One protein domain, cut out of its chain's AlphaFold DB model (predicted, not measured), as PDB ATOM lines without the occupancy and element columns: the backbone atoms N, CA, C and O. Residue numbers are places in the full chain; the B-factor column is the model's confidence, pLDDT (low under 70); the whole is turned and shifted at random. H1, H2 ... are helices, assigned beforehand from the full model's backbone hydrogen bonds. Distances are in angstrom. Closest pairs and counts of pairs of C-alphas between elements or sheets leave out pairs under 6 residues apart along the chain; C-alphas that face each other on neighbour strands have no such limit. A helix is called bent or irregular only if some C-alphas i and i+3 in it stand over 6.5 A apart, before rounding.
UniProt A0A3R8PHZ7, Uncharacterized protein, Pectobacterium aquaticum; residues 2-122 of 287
ATOM      1  N   ASP A   2      18.260 -19.860 -40.319       61.91
ATOM      2  CA  ASP A   2      18.916 -18.551 -40.151       61.91
ATOM      3  C   ASP A   2      18.243 -17.421 -40.957       61.91
ATOM      4  O   ASP A   2      17.894 -16.401 -40.376       61.91
ATOM      5  N   GLU A   3      17.895 -17.646 -42.231       68.19
ATOM      6  CA  GLU A   3      17.203 -16.641 -43.071       68.19
ATOM      7  C   GLU A   3      15.820 -16.228 -42.530       68.19
ATOM      8  O   GLU A   3      15.436 -15.063 -42.589       68.19
ATOM      9  N   ALA A   4      15.061 -17.174 -41.965       67.62
ATOM     10  CA  ALA A   4      13.736 -16.902 -41.406       67.62
ATOM     11  C   ALA A   4      13.815 -16.036 -40.137       67.62
ATOM     12  O   ALA A   4      12.932 -15.217 -39.893       67.62
ATOM     13  N   ARG A   5      14.888 -16.206 -39.354       69.62
ATOM     14  CA  ARG A   5      15.139 -15.444 -38.128       69.62
ATOM     15  C   ARG A   5      15.661 -14.040 -38.436       69.62
ATOM     16  O   ARG A   5      15.233 -13.086 -37.799       69.62
ATOM     17  N   GLU A   6      16.517 -13.907 -39.448       75.75
ATOM     18  CA  GLU A   6      16.967 -12.606 -39.967       75.75
ATOM     19  C   GLU A   6      15.796 -11.784 -40.531       75.75
ATOM     20  O   GLU A   6      15.680 -10.590 -40.251       75.75
ATOM     21  N   HIS A   7      14.877 -12.425 -41.260       75.81
ATOM     22  CA  HIS A   7      13.650 -11.778 -41.733       75.81
ATOM     23  C   HIS A   7      12.743 -11.303 -40.585       75.81
ATOM     24  O   HIS A   7      12.186 -10.206 -40.659       75.81
ATOM     25  N   GLU A   8      12.604 -12.095 -39.520       75.88
ATOM     26  CA  GLU A   8      11.806 -11.735 -38.341       75.88
ATOM     27  C   GLU A   8      12.419 -10.551 -37.571       75.88
ATOM     28  O   GLU A   8      11.710  -9.620 -37.182       75.88
ATOM     29  N   GLU A   9      13.746 -10.536 -37.410       79.25
ATOM     30  CA  GLU A   9      14.476  -9.417 -36.805       79.25
ATOM     31  C   GLU A   9      14.310  -8.128 -37.628       79.25
ATOM     32  O   GLU A   9      13.973  -7.084 -37.062       79.25
ATOM     33  N   ALA A  10      14.428  -8.207 -38.957       80.31
ATOM     34  CA  ALA A  10      14.234  -7.069 -39.857       80.31
ATOM     35  C   ALA A  10      12.803  -6.498 -39.803       80.31
ATOM     36  O   ALA A  10      12.616  -5.278 -39.762       80.31
ATOM     37  N   LEU A  11      11.780  -7.360 -39.756       82.25
ATOM     38  CA  LEU A  11      10.383  -6.936 -39.609       82.25
ATOM     39  C   LEU A  11      10.134  -6.276 -38.247       82.25
ATOM     40  O   LEU A  11       9.474  -5.235 -38.173       82.25
ATOM     41  N   ARG A  12      10.717  -6.814 -37.169       79.44
ATOM     42  CA  ARG A  12      10.612  -6.230 -35.824       79.44
ATOM     43  C   ARG A  12      11.258  -4.845 -35.750       79.44
ATOM     44  O   ARG A  12      10.693  -3.929 -35.145       79.44
ATOM     45  N   GLU A  13      12.420  -4.676 -36.373       80.06
ATOM     46  CA  GLU A  13      13.097  -3.381 -36.466       80.06
ATOM     47  C   GLU A  13      12.274  -2.370 -37.273       80.06
ATOM     48  O   GLU A  13      12.011  -1.271 -36.775       80.06
ATOM     49  N   ALA A  14      11.778  -2.753 -38.453       77.69
ATOM     50  CA  ALA A  14      10.911  -1.913 -39.278       77.69
ATOM     51  C   ALA A  14       9.649  -1.471 -38.515       77.69
ATOM     52  O   ALA A  14       9.285  -0.290 -38.511       77.69
ATOM     53  N   ARG A  15       9.027  -2.389 -37.764       82.50
ATOM     54  CA  ARG A  15       7.824  -2.101 -36.974       82.50
ATOM     55  C   ARG A  15       8.044  -1.046 -35.892       82.50
ATOM     56  O   ARG A  15       7.138  -0.252 -35.615       82.50
ATOM     57  N   SER A  16       9.231  -1.029 -35.281       80.25
ATOM     58  CA  SER A  16       9.597  -0.069 -34.230       80.25
ATOM     59  C   SER A  16       9.727   1.371 -34.746       80.25
ATOM     60  O   SER A  16       9.552   2.322 -33.979       80.25
ATOM     61  N   GLN A  17       9.975   1.533 -36.050       81.06
ATOM     62  CA  GLN A  17      10.230   2.816 -36.709       81.06
ATOM     63  C   GLN A  17       9.006   3.361 -37.466       81.06
ATOM     64  O   GLN A  17       8.948   4.554 -37.769       81.06
ATOM     65  N   MET A  18       8.009   2.518 -37.753       84.19
ATOM     66  CA  MET A  18       6.840   2.865 -38.570       84.19
ATOM     67  C   MET A  18       5.609   3.250 -37.729       84.19
ATOM     68  O   MET A  18       5.451   2.869 -36.565       84.19
ATOM     69  N   ARG A  19       4.711   4.045 -38.328       82.50
ATOM     70  CA  ARG A  19       3.441   4.520 -37.742       82.50
ATOM     71  C   ARG A  19       2.326   4.488 -38.795       82.50
ATOM     72  O   ARG A  19       2.612   4.520 -39.987       82.50
ATOM     73  N   GLY A  20       1.066   4.474 -38.353       78.94
ATOM     74  CA  GLY A  20      -0.102   4.509 -39.247       78.94
ATOM     75  C   GLY A  20      -0.201   3.274 -40.151       78.94
ATOM     76  O   GLY A  20       0.166   2.178 -39.736       78.94
ATOM     77  N   GLU A  21      -0.660   3.455 -41.389       77.44
ATOM     78  CA  GLU A  21      -0.826   2.378 -42.387       77.44
ATOM     79  C   GLU A  21       0.468   1.588 -42.638       77.44
ATOM     80  O   GLU A  21       0.449   0.368 -42.766       77.44
ATOM     81  N   ALA A  22       1.616   2.268 -42.606       78.44
ATOM     82  CA  ALA A  22       2.926   1.646 -42.759       78.44
ATOM     83  C   ALA A  22       3.242   0.654 -41.620       78.44
ATOM     84  O   ALA A  22       3.833  -0.393 -41.859       78.44
ATOM     85  N   ALA A  23       2.817   0.951 -40.388       81.12
ATOM     86  CA  ALA A  23       2.947   0.018 -39.269       81.12
ATOM     87  C   ALA A  23       1.998  -1.182 -39.405       81.12
ATOM     88  O   ALA A  23       2.415  -2.305 -39.143       81.12
ATOM     89  N   SER A  24       0.763  -0.943 -39.868       79.19
ATOM     90  CA  SER A  24      -0.234  -1.991 -40.140       79.19
ATOM     91  C   SER A  24       0.270  -3.001 -41.180       79.19
ATOM     92  O   SER A  24       0.174  -4.211 -40.983       79.19
ATOM     93  N   ALA A  25       0.905  -2.517 -42.252       81.44
ATOM     94  CA  ALA A  25       1.485  -3.371 -43.285       81.44
ATOM     95  C   ALA A  25       2.618  -4.269 -42.752       81.44
ATOM     96  O   ALA A  25       2.707  -5.436 -43.132       81.44
ATOM     97  N   VAL A  26       3.467  -3.756 -41.849       83.88
ATOM     98  CA  VAL A  26       4.518  -4.571 -41.213       83.88
ATOM     99  C   VAL A  26       3.929  -5.592 -40.238       83.88
ATOM    100  O   VAL A  26       4.427  -6.716 -40.177       83.88
ATOM    101  N   ASP A  27       2.859  -5.247 -39.518       81.19
ATOM    102  CA  ASP A  27       2.149  -6.193 -38.648       81.19
ATOM    103  C   ASP A  27       1.555  -7.357 -39.468       81.19
ATOM    104  O   ASP A  27       1.762  -8.522 -39.123       81.19
ATOM    105  N   LEU A  28       0.916  -7.063 -40.607       83.31
ATOM    106  CA  LEU A  28       0.380  -8.081 -41.518       83.31
ATOM    107  C   LEU A  28       1.493  -8.971 -42.092       83.31
ATOM    108  O   LEU A  28       1.375 -10.196 -42.078       83.31
ATOM    109  N   ALA A  29       2.601  -8.378 -42.546       84.06
ATOM    110  CA  ALA A  29       3.746  -9.125 -43.071       84.06
ATOM    111  C   ALA A  29       4.398 -10.033 -42.009       84.06
ATOM    112  O   ALA A  29       4.804 -11.160 -42.309       84.06
ATOM    113  N   SER A  30       4.461  -9.568 -40.759       83.94
ATOM    114  CA  SER A  30       4.957 -10.357 -39.626       83.94
ATOM    115  C   SER A  30       4.053 -11.555 -39.353       83.94
ATOM    116  O   SER A  30       4.544 -12.671 -39.195       83.94
ATOM    117  N   LEU A  31       2.732 -11.357 -39.376       83.69
ATOM    118  CA  LEU A  31       1.773 -12.445 -39.198       83.69
ATOM    119  C   LEU A  31       1.873 -13.479 -40.320       83.69
ATOM    120  O   LEU A  31       2.020 -14.658 -40.016       83.69
ATOM    121  N   ILE A  32       1.897 -13.064 -41.593       84.00
ATOM    122  CA  ILE A  32       2.095 -13.981 -42.736       84.00
ATOM    123  C   ILE A  32       3.363 -14.826 -42.544       84.00
ATOM    124  O   ILE A  32       3.336 -16.043 -42.731       84.00
ATOM    125  N   THR A  33       4.457 -14.201 -42.100       84.44
ATOM    126  CA  THR A  33       5.719 -14.901 -41.823       84.44
ATOM    127  C   THR A  33       5.560 -15.942 -40.710       84.44
ATOM    128  O   THR A  33       6.034 -17.071 -40.855       84.44
ATOM    129  N   LEU A  34       4.851 -15.610 -39.626       84.62
ATOM    130  CA  LEU A  34       4.563 -16.550 -38.537       84.62
ATOM    131  C   LEU A  34       3.739 -17.753 -39.017       84.62
ATOM    132  O   LEU A  34       4.067 -18.883 -38.651       84.62
ATOM    133  N   TYR A  35       2.728 -17.548 -39.873       85.56
ATOM    134  CA  TYR A  35       1.971 -18.658 -40.474       85.56
ATOM    135  C   TYR A  35       2.858 -19.566 -41.315       85.56
ATOM    136  O   TYR A  35       2.827 -20.779 -41.121       85.56
ATOM    137  N   ALA A  36       3.669 -18.999 -42.207       84.12
ATOM    138  CA  ALA A  36       4.542 -19.777 -43.082       84.12
ATOM    139  C   ALA A  36       5.549 -20.621 -42.275       84.12
ATOM    140  O   ALA A  36       5.750 -21.812 -42.545       84.12
ATOM    141  N   GLN A  37       6.143 -20.038 -41.228       86.75
ATOM    142  CA  GLN A  37       7.049 -20.753 -40.326       86.75
ATOM    143  C   GLN A  37       6.332 -21.863 -39.547       86.75
ATOM    144  O   GLN A  37       6.851 -22.976 -39.445       86.75
ATOM    145  N   LEU A  38       5.153 -21.575 -38.989       88.62
ATOM    146  CA  LEU A  38       4.372 -22.544 -38.226       88.62
ATOM    147  C   LEU A  38       3.902 -23.707 -39.109       88.62
ATOM    148  O   LEU A  38       4.052 -24.866 -38.729       88.62
ATOM    149  N   SER A  39       3.412 -23.402 -40.310       86.25
ATOM    150  CA  SER A  39       3.011 -24.370 -41.334       86.25
ATOM    151  C   SER A  39       4.167 -25.305 -41.705       86.25
ATOM    152  O   SER A  39       3.996 -26.525 -41.733       86.25
ATOM    153  N   THR A  40       5.372 -24.751 -41.881       86.81
ATOM    154  CA  THR A  40       6.590 -25.535 -42.144       86.81
ATOM    155  C   THR A  40       6.929 -26.458 -40.972       86.81
ATOM    156  O   THR A  40       7.119 -27.652 -41.171       86.81
ATOM    157  N   LYS A  41       6.925 -25.946 -39.733       87.69
ATOM    158  CA  LYS A  41       7.208 -26.760 -38.537       87.69
ATOM    159  C   LYS A  41       6.202 -27.897 -38.354       87.69
ATOM    160  O   LYS A  41       6.599 -29.016 -38.050       87.69
ATOM    161  N   ILE A  42       4.909 -27.622 -38.540       87.25
ATOM    162  CA  ILE A  42       3.863 -28.651 -38.457       87.25
ATOM    163  C   ILE A  42       4.055 -29.692 -39.550       87.25
ATOM    164  O   ILE A  42       3.947 -30.879 -39.259       87.25
ATOM    165  N   LYS A  43       4.379 -29.278 -40.779       86.25
ATOM    166  CA  LYS A  43       4.689 -30.213 -41.863       86.25
ATOM    167  C   LYS A  43       5.842 -31.144 -41.481       86.25
ATOM    168  O   LYS A  43       5.676 -32.357 -41.573       86.25
ATOM    169  N   ASP A  44       6.950 -30.592 -40.994       85.62
ATOM    170  CA  ASP A  44       8.126 -31.376 -40.600       85.62
ATOM    171  C   ASP A  44       7.797 -32.372 -39.478       85.62
ATOM    172  O   ASP A  44       8.228 -33.524 -39.523       85.62
ATOM    173  N   VAL A  45       7.004 -31.959 -38.481       86.00
ATOM    174  CA  VAL A  45       6.562 -32.858 -37.405       86.00
ATOM    175  C   VAL A  45       5.660 -33.955 -37.955       86.00
ATOM    176  O   VAL A  45       5.915 -35.125 -37.706       86.00
ATOM    177  N   VAL A  46       4.639 -33.606 -38.734       84.88
ATOM    178  CA  VAL A  46       3.680 -34.565 -39.298       84.88
ATOM    179  C   VAL A  46       4.356 -35.614 -40.189       84.88
ATOM    180  O   VAL A  46       3.922 -36.764 -40.205       84.88
ATOM    181  N   GLU A  47       5.413 -35.247 -40.915       80.56
ATOM    182  CA  GLU A  47       6.168 -36.173 -41.770       80.56
ATOM    183  C   GLU A  47       7.094 -37.115 -40.978       80.56
ATOM    184  O   GLU A  47       7.409 -38.197 -41.466       80.56
ATOM    185  N   ASN A  48       7.497 -36.742 -39.757       79.12
ATOM    186  CA  ASN A  48       8.491 -37.478 -38.959       79.12
ATOM    187  C   ASN A  48       7.960 -38.005 -37.612       79.12
ATOM    188  O   ASN A  48       8.725 -38.556 -36.817       79.12
ATOM    189  N   ILE A  49       6.673 -37.822 -37.320       78.81
ATOM    190  CA  ILE A  49       6.066 -38.220 -36.050       78.81
ATOM    191  C   ILE A  49       5.913 -39.742 -35.960       78.81
ATOM    192  O   ILE A  49       5.455 -40.400 -36.892       78.81
ATOM    193  N   GLN A  50       6.241 -40.303 -34.796       71.06
ATOM    194  CA  GLN A  50       5.722 -41.609 -34.401       71.06
ATOM    195  C   GLN A  50       4.330 -41.403 -33.816       71.06
ATOM    196  O   GLN A  50       4.183 -40.728 -32.793       71.06
ATOM    197  N   ILE A  51       3.307 -41.955 -34.464       68.81
ATOM    198  CA  ILE A  51       1.949 -41.852 -33.940       68.81
ATOM    199  C   ILE A  51       1.855 -42.735 -32.703       68.81
ATOM    200  O   ILE A  51       1.976 -43.950 -32.787       68.81
ATOM    201  N   ASN A  52       1.634 -42.100 -31.560       71.88
ATOM    202  CA  ASN A  52       1.253 -42.769 -30.316       71.88
ATOM    203  C   ASN A  52      -0.171 -42.386 -29.886       71.88
ATOM    204  O   ASN A  52      -0.768 -43.057 -29.054       71.88
ATOM    205  N   ASP A  53      -0.701 -41.303 -30.460       77.81
ATOM    206  CA  ASP A  53      -2.042 -40.784 -30.228       77.81
ATOM    207  C   ASP A  53      -2.646 -40.381 -31.579       77.81
ATOM    208  O   ASP A  53      -2.185 -39.451 -32.253       77.81
ATOM    209  N   PHE A  54      -3.670 -41.131 -31.976       76.75
ATOM    210  CA  PHE A  54      -4.393 -40.952 -33.226       76.75
ATOM    211  C   PHE A  54      -5.095 -39.591 -33.299       76.75
ATOM    212  O   PHE A  54      -5.010 -38.898 -34.316       76.75
ATOM    213  N   GLU A  55      -5.743 -39.162 -32.213       77.19
ATOM    214  CA  GLU A  55      -6.447 -37.881 -32.182       77.19
ATOM    215  C   GLU A  55      -5.464 -36.720 -32.303       77.19
ATOM    216  O   GLU A  55      -5.719 -35.758 -33.031       77.19
ATOM    217  N   HIS A  56      -4.317 -36.812 -31.624       81.12
ATOM    218  CA  HIS A  56      -3.275 -35.799 -31.734       81.12
ATOM    219  C   HIS A  56      -2.752 -35.665 -33.172       81.12
ATOM    220  O   HIS A  56      -2.662 -34.547 -33.691       81.12
ATOM    221  N   TYR A  57      -2.478 -36.786 -33.845       83.94
ATOM    222  CA  TYR A  57      -2.057 -36.773 -35.247       83.94
ATOM    223  C   TYR A  57      -3.101 -36.097 -36.154       83.94
ATOM    224  O   TYR A  57      -2.751 -35.255 -36.989       83.94
ATOM    225  N   LEU A  58      -4.392 -36.390 -35.964       82.25
ATOM    226  CA  LEU A  58      -5.455 -35.751 -36.741       82.25
ATOM    227  C   LEU A  58      -5.591 -34.253 -36.447       82.25
ATOM    228  O   LEU A  58      -5.788 -33.468 -37.374       82.25
ATOM    229  N   ARG A  59      -5.425 -33.827 -35.188       84.06
ATOM    230  CA  ARG A  59      -5.419 -32.400 -34.813       84.06
ATOM    231  C   ARG A  59      -4.243 -31.647 -35.444       84.06
ATOM    232  O   ARG A  59      -4.424 -30.519 -35.912       84.06
ATOM    233  N   LEU A  60      -3.058 -32.260 -35.513       87.19
ATOM    234  CA  LEU A  60      -1.896 -31.696 -36.212       87.19
ATOM    235  C   LEU A  60      -2.166 -31.528 -37.708       87.19
ATOM    236  O   LEU A  60      -1.934 -30.454 -38.265       87.19
ATOM    237  N   ARG A  61      -2.711 -32.560 -38.353       86.50
ATOM    238  CA  ARG A  61      -3.103 -32.515 -39.767       86.50
ATOM    239  C   ARG A  61      -4.182 -31.469 -40.046       86.50
ATOM    240  O   ARG A  61      -4.079 -30.733 -41.026       86.50
ATOM    241  N   ALA A  62      -5.179 -31.347 -39.174       85.12
ATOM    242  CA  ALA A  62      -6.184 -30.297 -39.285       85.12
ATOM    243  C   ALA A  62      -5.561 -28.908 -39.208       85.12
ATOM    244  O   ALA A  62      -5.851 -28.051 -40.040       85.12
ATOM    245  N   SER A  63      -4.676 -28.703 -38.233       86.38
ATOM    246  CA  SER A  63      -3.983 -27.430 -38.050       86.38
ATOM    247  C   SER A  63      -3.115 -27.103 -39.259       86.38
ATOM    248  O   SER A  63      -3.172 -25.983 -39.751       86.38
ATOM    249  N   GLN A  64      -2.398 -28.083 -39.819       87.44
ATOM    250  CA  GLN A  64      -1.645 -27.928 -41.068       87.44
ATOM    251  C   GLN A  64      -2.527 -27.386 -42.201       87.44
ATOM    252  O   GLN A  64      -2.164 -26.431 -42.888       87.44
ATOM    253  N   LYS A  65      -3.703 -27.993 -42.389       86.81
ATOM    254  CA  LYS A  65      -4.644 -27.627 -43.448       86.81
ATOM    255  C   LYS A  65      -5.251 -26.241 -43.232       86.81
ATOM    256  O   LYS A  65      -5.290 -25.442 -44.164       86.81
ATOM    257  N   LEU A  66      -5.675 -25.948 -42.005       87.31
ATOM    258  CA  LEU A  66      -6.261 -24.663 -41.626       87.31
ATOM    259  C   LEU A  66      -5.259 -23.517 -41.743       87.31
ATOM    260  O   LEU A  66      -5.598 -22.460 -42.265       87.31
ATOM    261  N   LEU A  67      -4.013 -23.734 -41.319       87.12
ATOM    262  CA  LEU A  67      -2.955 -22.734 -41.442       87.12
ATOM    263  C   LEU A  67      -2.627 -22.438 -42.904       87.12
ATOM    264  O   LEU A  67      -2.436 -21.276 -43.241       87.12
ATOM    265  N   LYS A  68      -2.617 -23.452 -43.777       84.44
ATOM    266  CA  LYS A  68      -2.408 -23.263 -45.220       84.44
ATOM    267  C   LYS A  68      -3.539 -22.456 -45.870       84.44
ATOM    268  O   LYS A  68      -3.274 -21.617 -46.727       84.44
ATOM    269  N   ASP A  69      -4.786 -22.701 -45.477       83.06
ATOM    270  CA  ASP A  69      -5.947 -21.923 -45.932       83.06
ATOM    271  C   ASP A  69      -5.881 -20.467 -45.435       83.06
ATOM    272  O   ASP A  69      -5.974 -19.526 -46.228       83.06
ATOM    273  N   THR A  70      -5.603 -20.267 -44.142       83.88
ATOM    274  CA  THR A  70      -5.423 -18.929 -43.564       83.88
ATOM    275  C   THR A  70      -4.234 -18.191 -44.184       83.88
ATOM    276  O   THR A  70      -4.351 -17.009 -44.485       83.88
ATOM    277  N   GLU A  71      -3.110 -18.854 -44.462       83.38
ATOM    278  CA  GLU A  71      -1.965 -18.244 -45.149       83.38
ATOM    279  C   GLU A  71      -2.366 -17.687 -46.526       83.38
ATOM    280  O   GLU A  71      -2.004 -16.558 -46.873       83.38
ATOM    281  N   GLN A  72      -3.172 -18.425 -47.297       82.38
ATOM    282  CA  GLN A  72      -3.688 -17.949 -48.584       82.38
ATOM    283  C   GLN A  72      -4.639 -16.761 -48.426       82.38
ATOM    284  O   GLN A  72      -4.582 -15.824 -49.227       82.38
ATOM    285  N   HIS A  73      -5.501 -16.791 -47.409       82.62
ATOM    286  CA  HIS A  73      -6.389 -15.680 -47.081       82.62
ATOM    287  C   HIS A  73      -5.588 -14.413 -46.735       82.62
ATOM    288  O   HIS A  73      -5.812 -13.359 -47.330       82.62
ATOM    289  N   LEU A  74      -4.586 -14.534 -45.862       81.31
ATOM    290  CA  LEU A  74      -3.741 -13.424 -45.420       81.31
ATOM    291  C   LEU A  74      -2.845 -12.879 -46.528       81.31
ATOM    292  O   LEU A  74      -2.680 -11.670 -46.635       81.31
ATOM    293  N   THR A  75      -2.323 -13.737 -47.404       80.81
ATOM    294  CA  THR A  75      -1.524 -13.300 -48.562       80.81
ATOM    295  C   THR A  75      -2.344 -12.442 -49.535       80.81
ATOM    296  O   THR A  75      -1.798 -11.606 -50.251       80.81
ATOM    297  N   ARG A  76      -3.668 -12.638 -49.578       83.75
ATOM    298  CA  ARG A  76      -4.595 -11.828 -50.385       83.75
ATOM    299  C   ARG A  76      -5.099 -10.590 -49.644       83.75
ATOM    300  O   ARG A  76      -5.636  -9.688 -50.290       83.75
ATOM    301  N   ALA A  77      -4.960 -10.547 -48.321       82.00
ATOM    302  CA  ALA A  77      -5.365  -9.405 -47.523       82.00
ATOM    303  C   ALA A  77      -4.475  -8.194 -47.830       82.00
ATOM    304  O   ALA A  77      -3.259  -8.300 -47.956       82.00
ATOM    305  N   GLN A  78      -5.100  -7.024 -47.946       74.50
ATOM    306  CA  GLN A  78      -4.396  -5.751 -48.134       74.50
ATOM    307  C   GLN A  78      -4.280  -4.949 -46.830       74.50
ATOM    308  O   GLN A  78      -3.606  -3.924 -46.805       74.50
ATOM    309  N   ASP A  79      -4.941  -5.402 -45.758       75.88
ATOM    310  CA  ASP A  79      -5.024  -4.699 -44.478       75.88
ATOM    311  C   ASP A  79      -5.109  -5.693 -43.306       75.88
ATOM    312  O   ASP A  79      -5.717  -6.759 -43.423       75.88
ATOM    313  N   ILE A  80      -4.538  -5.311 -42.160       75.62
ATOM    314  CA  ILE A  80      -4.572  -6.041 -40.885       75.62
ATOM    315  C   ILE A  80      -6.005  -6.277 -40.394       75.62
ATOM    316  O   ILE A  80      -6.275  -7.247 -39.697       75.62
ATOM    317  N   ASN A  81      -6.948  -5.416 -40.783       79.69
ATOM    318  CA  ASN A  81      -8.358  -5.550 -40.415       79.69
ATOM    319  C   ASN A  81      -9.042  -6.766 -41.065       79.69
ATOM    320  O   ASN A  81     -10.156  -7.114 -40.687       79.69
ATOM    321  N   ALA A  82      -8.396  -7.409 -42.044       78.88
ATOM    322  CA  ALA A  82      -8.859  -8.672 -42.609       78.88
ATOM    323  C   ALA A  82      -8.565  -9.878 -41.697       78.88
ATOM    324  O   ALA A  82      -9.072 -10.967 -41.952       78.88
ATOM    325  N   ILE A  83      -7.736  -9.705 -40.663       81.94
ATOM    326  CA  ILE A  83      -7.349 -10.773 -39.742       81.94
ATOM    327  C   ILE A  83      -8.443 -10.957 -38.700       81.94
ATOM    328  O   ILE A  83      -8.843 -10.009 -38.025       81.94
ATOM    329  N   THR A  84      -8.915 -12.190 -38.562       85.00
ATOM    330  CA  THR A  84      -9.967 -12.538 -37.607       85.00
ATOM    331  C   THR A  84      -9.391 -13.121 -36.317       85.00
ATOM    332  O   THR A  84      -8.272 -13.635 -36.285       85.00
ATOM    333  N   ASP A  85     -10.192 -13.119 -35.249       86.94
ATOM    334  CA  ASP A  85      -9.842 -13.801 -33.997       86.94
ATOM    335  C   ASP A  85      -9.608 -15.305 -34.199       86.94
ATOM    336  O   ASP A  85      -8.875 -15.928 -33.429       86.94
ATOM    337  N   ASP A  86     -10.249 -15.909 -35.203       88.75
ATOM    338  CA  ASP A  86     -10.060 -17.318 -35.543       88.75
ATOM    339  C   ASP A  86      -8.719 -17.556 -36.227       88.75
ATOM    340  O   ASP A  86      -8.083 -18.571 -35.966       88.75
ATOM    341  N   ASP A  87      -8.243 -16.608 -37.035       86.12
ATOM    342  CA  ASP A  87      -6.906 -16.691 -37.611       86.12
ATOM    343  C   ASP A  87      -5.862 -16.708 -36.485       86.12
ATOM    344  O   ASP A  87      -5.065 -17.649 -36.409       86.12
ATOM    345  N   LEU A  88      -5.911 -15.747 -35.555       86.06
ATOM    346  CA  LEU A  88      -4.985 -15.700 -34.414       86.06
ATOM    347  C   LEU A  88      -5.051 -16.977 -33.561       86.06
ATOM    348  O   LEU A  88      -4.019 -17.547 -33.206       86.06
ATOM    349  N   PHE A  89      -6.259 -17.483 -33.316       89.94
ATOM    350  CA  PHE A  89      -6.479 -18.735 -32.596       89.94
ATOM    351  C   PHE A  89      -5.822 -19.954 -33.270       89.94
ATOM    352  O   PHE A  89      -5.323 -20.845 -32.576       89.94
ATOM    353  N   LEU A  90      -5.777 -20.013 -34.606       89.56
ATOM    354  CA  LEU A  90      -5.105 -21.103 -35.325       89.56
ATOM    355  C   LEU A  90      -3.584 -21.078 -35.126       89.56
ATOM    356  O   LEU A  90      -2.971 -22.144 -35.048       89.56
ATOM    357  N   ILE A  91      -2.974 -19.893 -34.983       86.38
ATOM    358  CA  ILE A  91      -1.544 -19.769 -34.647       86.38
ATOM    359  C   ILE A  91      -1.283 -20.337 -33.253       86.38
ATOM    360  O   ILE A  91      -0.353 -21.121 -33.060       86.38
ATOM    361  N   GLU A  92      -2.094 -19.939 -32.274       87.69
ATOM    362  CA  GLU A  92      -1.969 -20.401 -30.888       87.69
ATOM    363  C   GLU A  92      -2.131 -21.921 -30.812       87.69
ATOM    364  O   GLU A  92      -1.259 -22.617 -30.295       87.69
ATOM    365  N   THR A  93      -3.188 -22.445 -31.434       89.19
ATOM    366  CA  THR A  93      -3.487 -23.883 -31.491       89.19
ATOM    367  C   THR A  93      -2.365 -24.675 -32.155       89.19
ATOM    368  O   THR A  93      -1.928 -25.694 -31.621       89.19
ATOM    369  N   GLY A  94      -1.858 -24.204 -33.298       87.88
ATOM    370  CA  GLY A  94      -0.754 -24.865 -33.988       87.88
ATOM    371  C   GLY A  94       0.524 -24.898 -33.147       87.88
ATOM    372  O   GLY A  94       1.199 -25.923 -33.102       87.88
ATOM    373  N   ASN A  95       0.842 -23.816 -32.428       87.75
ATOM    374  CA  ASN A  95       1.995 -23.785 -31.525       87.75
ATOM    375  C   ASN A  95       1.825 -24.712 -30.315       87.75
ATOM    376  O   ASN A  95       2.790 -25.365 -29.919       87.75
ATOM    377  N   GLU A  96       0.625 -24.796 -29.734       89.56
ATOM    378  CA  GLU A  96       0.337 -25.733 -28.641       89.56
ATOM    379  C   GLU A  96       0.494 -27.190 -29.080       89.56
ATOM    380  O   GLU A  96       1.105 -27.992 -28.374       89.56
ATOM    381  N   LEU A  97       0.013 -27.522 -30.278       87.31
ATOM    382  CA  LEU A  97       0.136 -28.864 -30.844       87.31
ATOM    383  C   LEU A  97       1.581 -29.260 -31.172       87.31
ATOM    384  O   LEU A  97       1.878 -30.447 -31.234       87.31
ATOM    385  N   LEU A  98       2.486 -28.297 -31.356       86.88
ATOM    386  CA  LEU A  98       3.911 -28.557 -31.575       86.88
ATOM    387  C   LEU A  98       4.711 -28.777 -30.284       86.88
ATOM    388  O   LEU A  98       5.902 -29.100 -30.349       86.88
ATOM    389  N   LYS A  99       4.117 -28.567 -29.104       87.06
ATOM    390  CA  LYS A  99       4.834 -28.760 -27.839       87.06
ATOM    391  C   LYS A  99       5.151 -30.242 -27.605       87.06
ATOM    392  O   LYS A  99       4.388 -31.102 -28.028       87.06
ATOM    393  N   PRO A 100       6.215 -30.561 -26.837       79.62
ATOM    394  CA  PRO A 100       6.556 -31.947 -26.500       79.62
ATOM    395  C   PRO A 100       5.436 -32.727 -25.798       79.62
ATOM    396  O   PRO A 100       5.389 -33.946 -25.891       79.62
ATOM    397  N   ASN A 101       4.563 -32.024 -25.072       80.00
ATOM    398  CA  ASN A 101       3.359 -32.579 -24.464       80.00
ATOM    399  C   ASN A 101       2.166 -31.696 -24.864       80.00
ATOM    400  O   ASN A 101       1.876 -30.721 -24.162       80.00
ATOM    401  N   PRO A 102       1.552 -31.959 -26.024       82.94
ATOM    402  CA  PRO A 102       0.483 -31.130 -26.560       82.94
ATOM    403  C   PRO A 102      -0.757 -31.255 -25.673       82.94
ATOM    404  O   PRO A 102      -1.238 -32.355 -25.406       82.94
ATOM    405  N   GLN A 103      -1.284 -30.123 -25.212       80.69
ATOM    406  CA  GLN A 103      -2.533 -30.071 -24.454       80.69
ATOM    407  C   GLN A 103      -3.436 -28.998 -25.044       80.69
ATOM    408  O   GLN A 103      -3.103 -27.816 -25.039       80.69
ATOM    409  N   LEU A 104      -4.593 -29.425 -25.538       81.75
ATOM    410  CA  LEU A 104      -5.688 -28.539 -25.901       81.75
ATOM    411  C   LEU A 104      -6.749 -28.642 -24.818       81.75
ATOM    412  O   LEU A 104      -7.104 -29.747 -24.414       81.75
ATOM    413  N   SER A 105      -7.246 -27.497 -24.352       86.25
ATOM    414  CA  SER A 105      -8.427 -27.497 -23.495       86.25
ATOM    415  C   SER A 105      -9.654 -27.932 -24.300       86.25
ATOM    416  O   SER A 105      -9.682 -27.790 -25.529       86.25
ATOM    417  N   ASP A 106     -10.686 -28.413 -23.612       86.25
ATOM    418  CA  ASP A 106     -11.946 -28.800 -24.250       86.25
ATOM    419  C   ASP A 106     -12.556 -27.624 -25.029       86.25
ATOM    420  O   ASP A 106     -13.079 -27.799 -26.130       86.25
ATOM    421  N   GLU A 107     -12.427 -26.396 -24.518       88.44
ATOM    422  CA  GLU A 107     -12.900 -25.189 -25.199       88.44
ATOM    423  C   GLU A 107     -12.121 -24.907 -26.487       88.44
ATOM    424  O   GLU A 107     -12.714 -24.502 -27.490       88.44
ATOM    425  N   ALA A 108     -10.801 -25.117 -26.474       86.94
ATOM    426  CA  ALA A 108      -9.961 -24.947 -27.653       86.94
ATOM    427  C   ALA A 108     -10.278 -26.017 -28.708       86.94
ATOM    428  O   ALA A 108     -10.444 -25.685 -29.881       86.94
ATOM    429  N   ALA A 109     -10.462 -27.276 -28.300       85.38
ATOM    430  CA  ALA A 109     -10.886 -28.351 -29.197       85.38
ATOM    431  C   ALA A 109     -12.257 -28.052 -29.838       85.38
ATOM    432  O   ALA A 109     -12.392 -28.082 -31.061       85.38
ATOM    433  N   GLN A 110     -13.246 -27.639 -29.039       88.69
ATOM    434  CA  GLN A 110     -14.568 -27.250 -29.542       88.69
ATOM    435  C   GLN A 110     -14.522 -26.010 -30.442       88.69
ATOM    436  O   GLN A 110     -15.319 -25.876 -31.375       88.69
ATOM    437  N   ARG A 111     -13.629 -25.051 -30.167       90.62
ATOM    438  CA  ARG A 111     -13.431 -23.899 -31.054       90.62
ATOM    439  C   ARG A 111     -12.835 -24.339 -32.389       90.62
ATOM    440  O   ARG A 111     -13.327 -23.883 -33.414       90.62
ATOM    441  N   LEU A 112     -11.865 -25.251 -32.387       87.62
ATOM    442  CA  LEU A 112     -11.281 -25.805 -33.608       87.62
ATOM    443  C   LEU A 112     -12.343 -26.501 -34.476       87.62
ATOM    444  O   LEU A 112     -12.442 -26.205 -35.665       87.62
ATOM    445  N   ASP A 113     -13.200 -27.332 -33.875       87.19
ATOM    446  CA  ASP A 113     -14.337 -27.953 -34.569       87.19
ATOM    447  C   ASP A 113     -15.294 -26.915 -35.172       87.19
ATOM    448  O   ASP A 113     -15.707 -27.041 -36.326       87.19
ATOM    449  N   ARG A 114     -15.627 -25.854 -34.423       90.12
ATOM    450  CA  ARG A 114     -16.494 -24.771 -34.918       90.12
ATOM    451  C   ARG A 114     -15.875 -24.021 -36.093       90.12
ATOM    452  O   ARG A 114     -16.597 -23.717 -37.039       90.12
ATOM    453  N   VAL A 115     -14.570 -23.747 -36.054       89.12
ATOM    454  CA  VAL A 115     -13.853 -23.093 -37.161       89.12
ATOM    455  C   VAL A 115     -13.906 -23.964 -38.416       89.12
ATOM    456  O   VAL A 115     -14.236 -23.459 -39.491       89.12
ATOM    457  N   VAL A 116     -13.658 -25.274 -38.298       88.19
ATOM    458  CA  VAL A 116     -13.755 -26.190 -39.447       88.19
ATOM    459  C   VAL A 116     -15.180 -26.277 -39.974       88.19
ATOM    460  O   VAL A 116     -15.389 -26.176 -41.181       88.19
ATOM    461  N   MET A 117     -16.168 -26.401 -39.090       89.62
ATOM    462  CA  MET A 117     -17.571 -26.455 -39.492       89.62
ATOM    463  C   MET A 117     -17.994 -25.170 -40.217       89.62
ATOM    464  O   MET A 117     -18.642 -25.241 -41.258       89.62
ATOM    465  N   ALA A 118     -17.594 -23.998 -39.718       88.81
ATOM    466  CA  ALA A 118     -17.929 -22.717 -40.333       88.81
ATOM    467  C   ALA A 118     -17.280 -22.532 -41.714       88.81
ATOM    468  O   ALA A 118     -17.916 -21.994 -42.619       88.81
ATOM    469  N   ARG A 119     -16.026 -22.975 -41.885       86.50
ATOM    470  CA  ARG A 119     -15.273 -22.799 -43.138       86.50
ATOM    471  C   ARG A 119     -15.552 -23.885 -44.181       86.50
ATOM    472  O   ARG A 119     -15.558 -23.589 -45.371       86.50
ATOM    473  N   PHE A 120     -15.787 -25.125 -43.751       85.06
ATOM    474  CA  PHE A 120     -15.831 -26.302 -44.635       85.06
ATOM    475  C   PHE A 120     -17.108 -27.142 -44.510       85.06
ATOM    476  O   PHE A 120     -17.294 -28.068 -45.297       85.06
ATOM    477  N   GLY A 121     -17.986 -26.856 -43.542       87.12
ATOM    478  CA  GLY A 121     -19.247 -27.585 -43.353       87.12
ATOM    479  C   GLY A 121     -19.080 -29.033 -42.881       87.12
ATOM    480  O   GLY A 121     -19.985 -29.841 -43.074       87.12
ATOM    481  N   LYS A 122     -17.923 -29.382 -42.303       87.38
ATOM    482  CA  LYS A 122     -17.590 -30.738 -41.841       87.38
ATOM    483  C   LYS A 122     -17.026 -30.714 -40.421       87.38
ATOM    484  O   LYS A 122     -16.472 -29.708 -39.986       87.38
TER     485      LYS A 122
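Overview. This is residues 2 to 122 of the 287 residues of an uncharacterized protein of Pectobacterium aquaticum (UniProt A0A3R8PHZ7). Three helices, H2, H3 and H4, make a splayed up-and-down bundle, with H2 the longest of them. H1 folds back along the first part of H2 on one side of this bundle, and H5 crosses at a steep angle on the other side, next to H3 and H4, while residues 50 to 55 stick out at the turn between H2 and H3. The printed part has 121 residues with five named helices, in the order H1, H2, H3, H4, H5, and no named strand; the class is all helix. The whole is compact, with a radius of gyration of the C-alphas of 15.5 A, and it spans 46 by 34 by 22 A.

Along the chain. Begin at C-alpha 2, at (18.916, -18.551, -40.151), where H1 starts; it covers residues 2 to 17 and is 23.3 A long from first to last C-alpha. After three residues look for C-alpha 21 at (-0.826, 2.378, -42.387); from there H2 runs through residues 21 to 48, 41.1 A, to C-alpha 48 at (8.491, -37.478, -38.959), and you can watch y fall along it. H3 takes residues 54 to 76 and is 33.8 A long, with y rising again. H4 holds residues 85 to 97, 18.3 A from end to end. H5 holds residues 106 to 120, 20.9 A, and ends at C-alpha 120, at (-15.831, -26.302, -44.635). None of these helices is bent or irregular.

Arrangement. Start with the bundle of H2, H3 and H4, which is up and down: each helix runs against the one before it in the chain. H2 and H3 form a helical hairpin and touch at a shallow tilt of 30 degrees, opposite ways; look at Ser 39 and Gln 64, whose C-alphas are the closest, 5.9 A apart. H3 and H4 form a helical hairpin too, at a steep tilt of 40 degrees, opposite ways; they touch, and their closest C-alphas are those of Ser 63 and Gly 94, at 5.8 A. H2 touches H4 with residues 34 to 42 alone, and H4 touches H2 with residues 91 to 95 alone. Their closest C-alphas, of Tyr 35 and Ile 91, are 6.9 A apart, and the two run the same way at a tilt of 35.1 degrees, only just steep. Now go to H1: it touches H2 in a helical hairpin, opposite ways at a shallow tilt of 22 degrees, closest at the C-alphas of Arg 15 and Ala 23, 5.8 A apart. H1 is apart from H3, H4 and H5. H5 only just touches H4, with 3 pairs of C-alphas within 8 A, the closest being those of Asp 86 and Val 115, at 7.1 A; the tilt is a steep 56 degrees. H5 and H3 are close but not clearly touching, with the C-alphas of Leu 66 and Val 116 at 8.0 A, and H5 is apart from H2. Along the backbone, every O i to N i+4 pair is within hydrogen-bond range in H2, H3, H4 and H5, and 11 of 12 are in H1.

Size, cuts and confidence. The two C-alphas farthest apart are those of Gly 20 and Asn 52, 48.1 A from each other. The printed part, residues 2 to 122, has no cut. The links H1 to H2 and H2 to H3 are tight, those from H3 to H4 and from H4 to H5 are short, and no link is long. Residues 50 to 55, of which 54 and 55 belong to H3, stand free. In the B-factor column the mean pLDDT of the printed part is 83.0; look for values under 70 at residues 2 to 5 and residue 51.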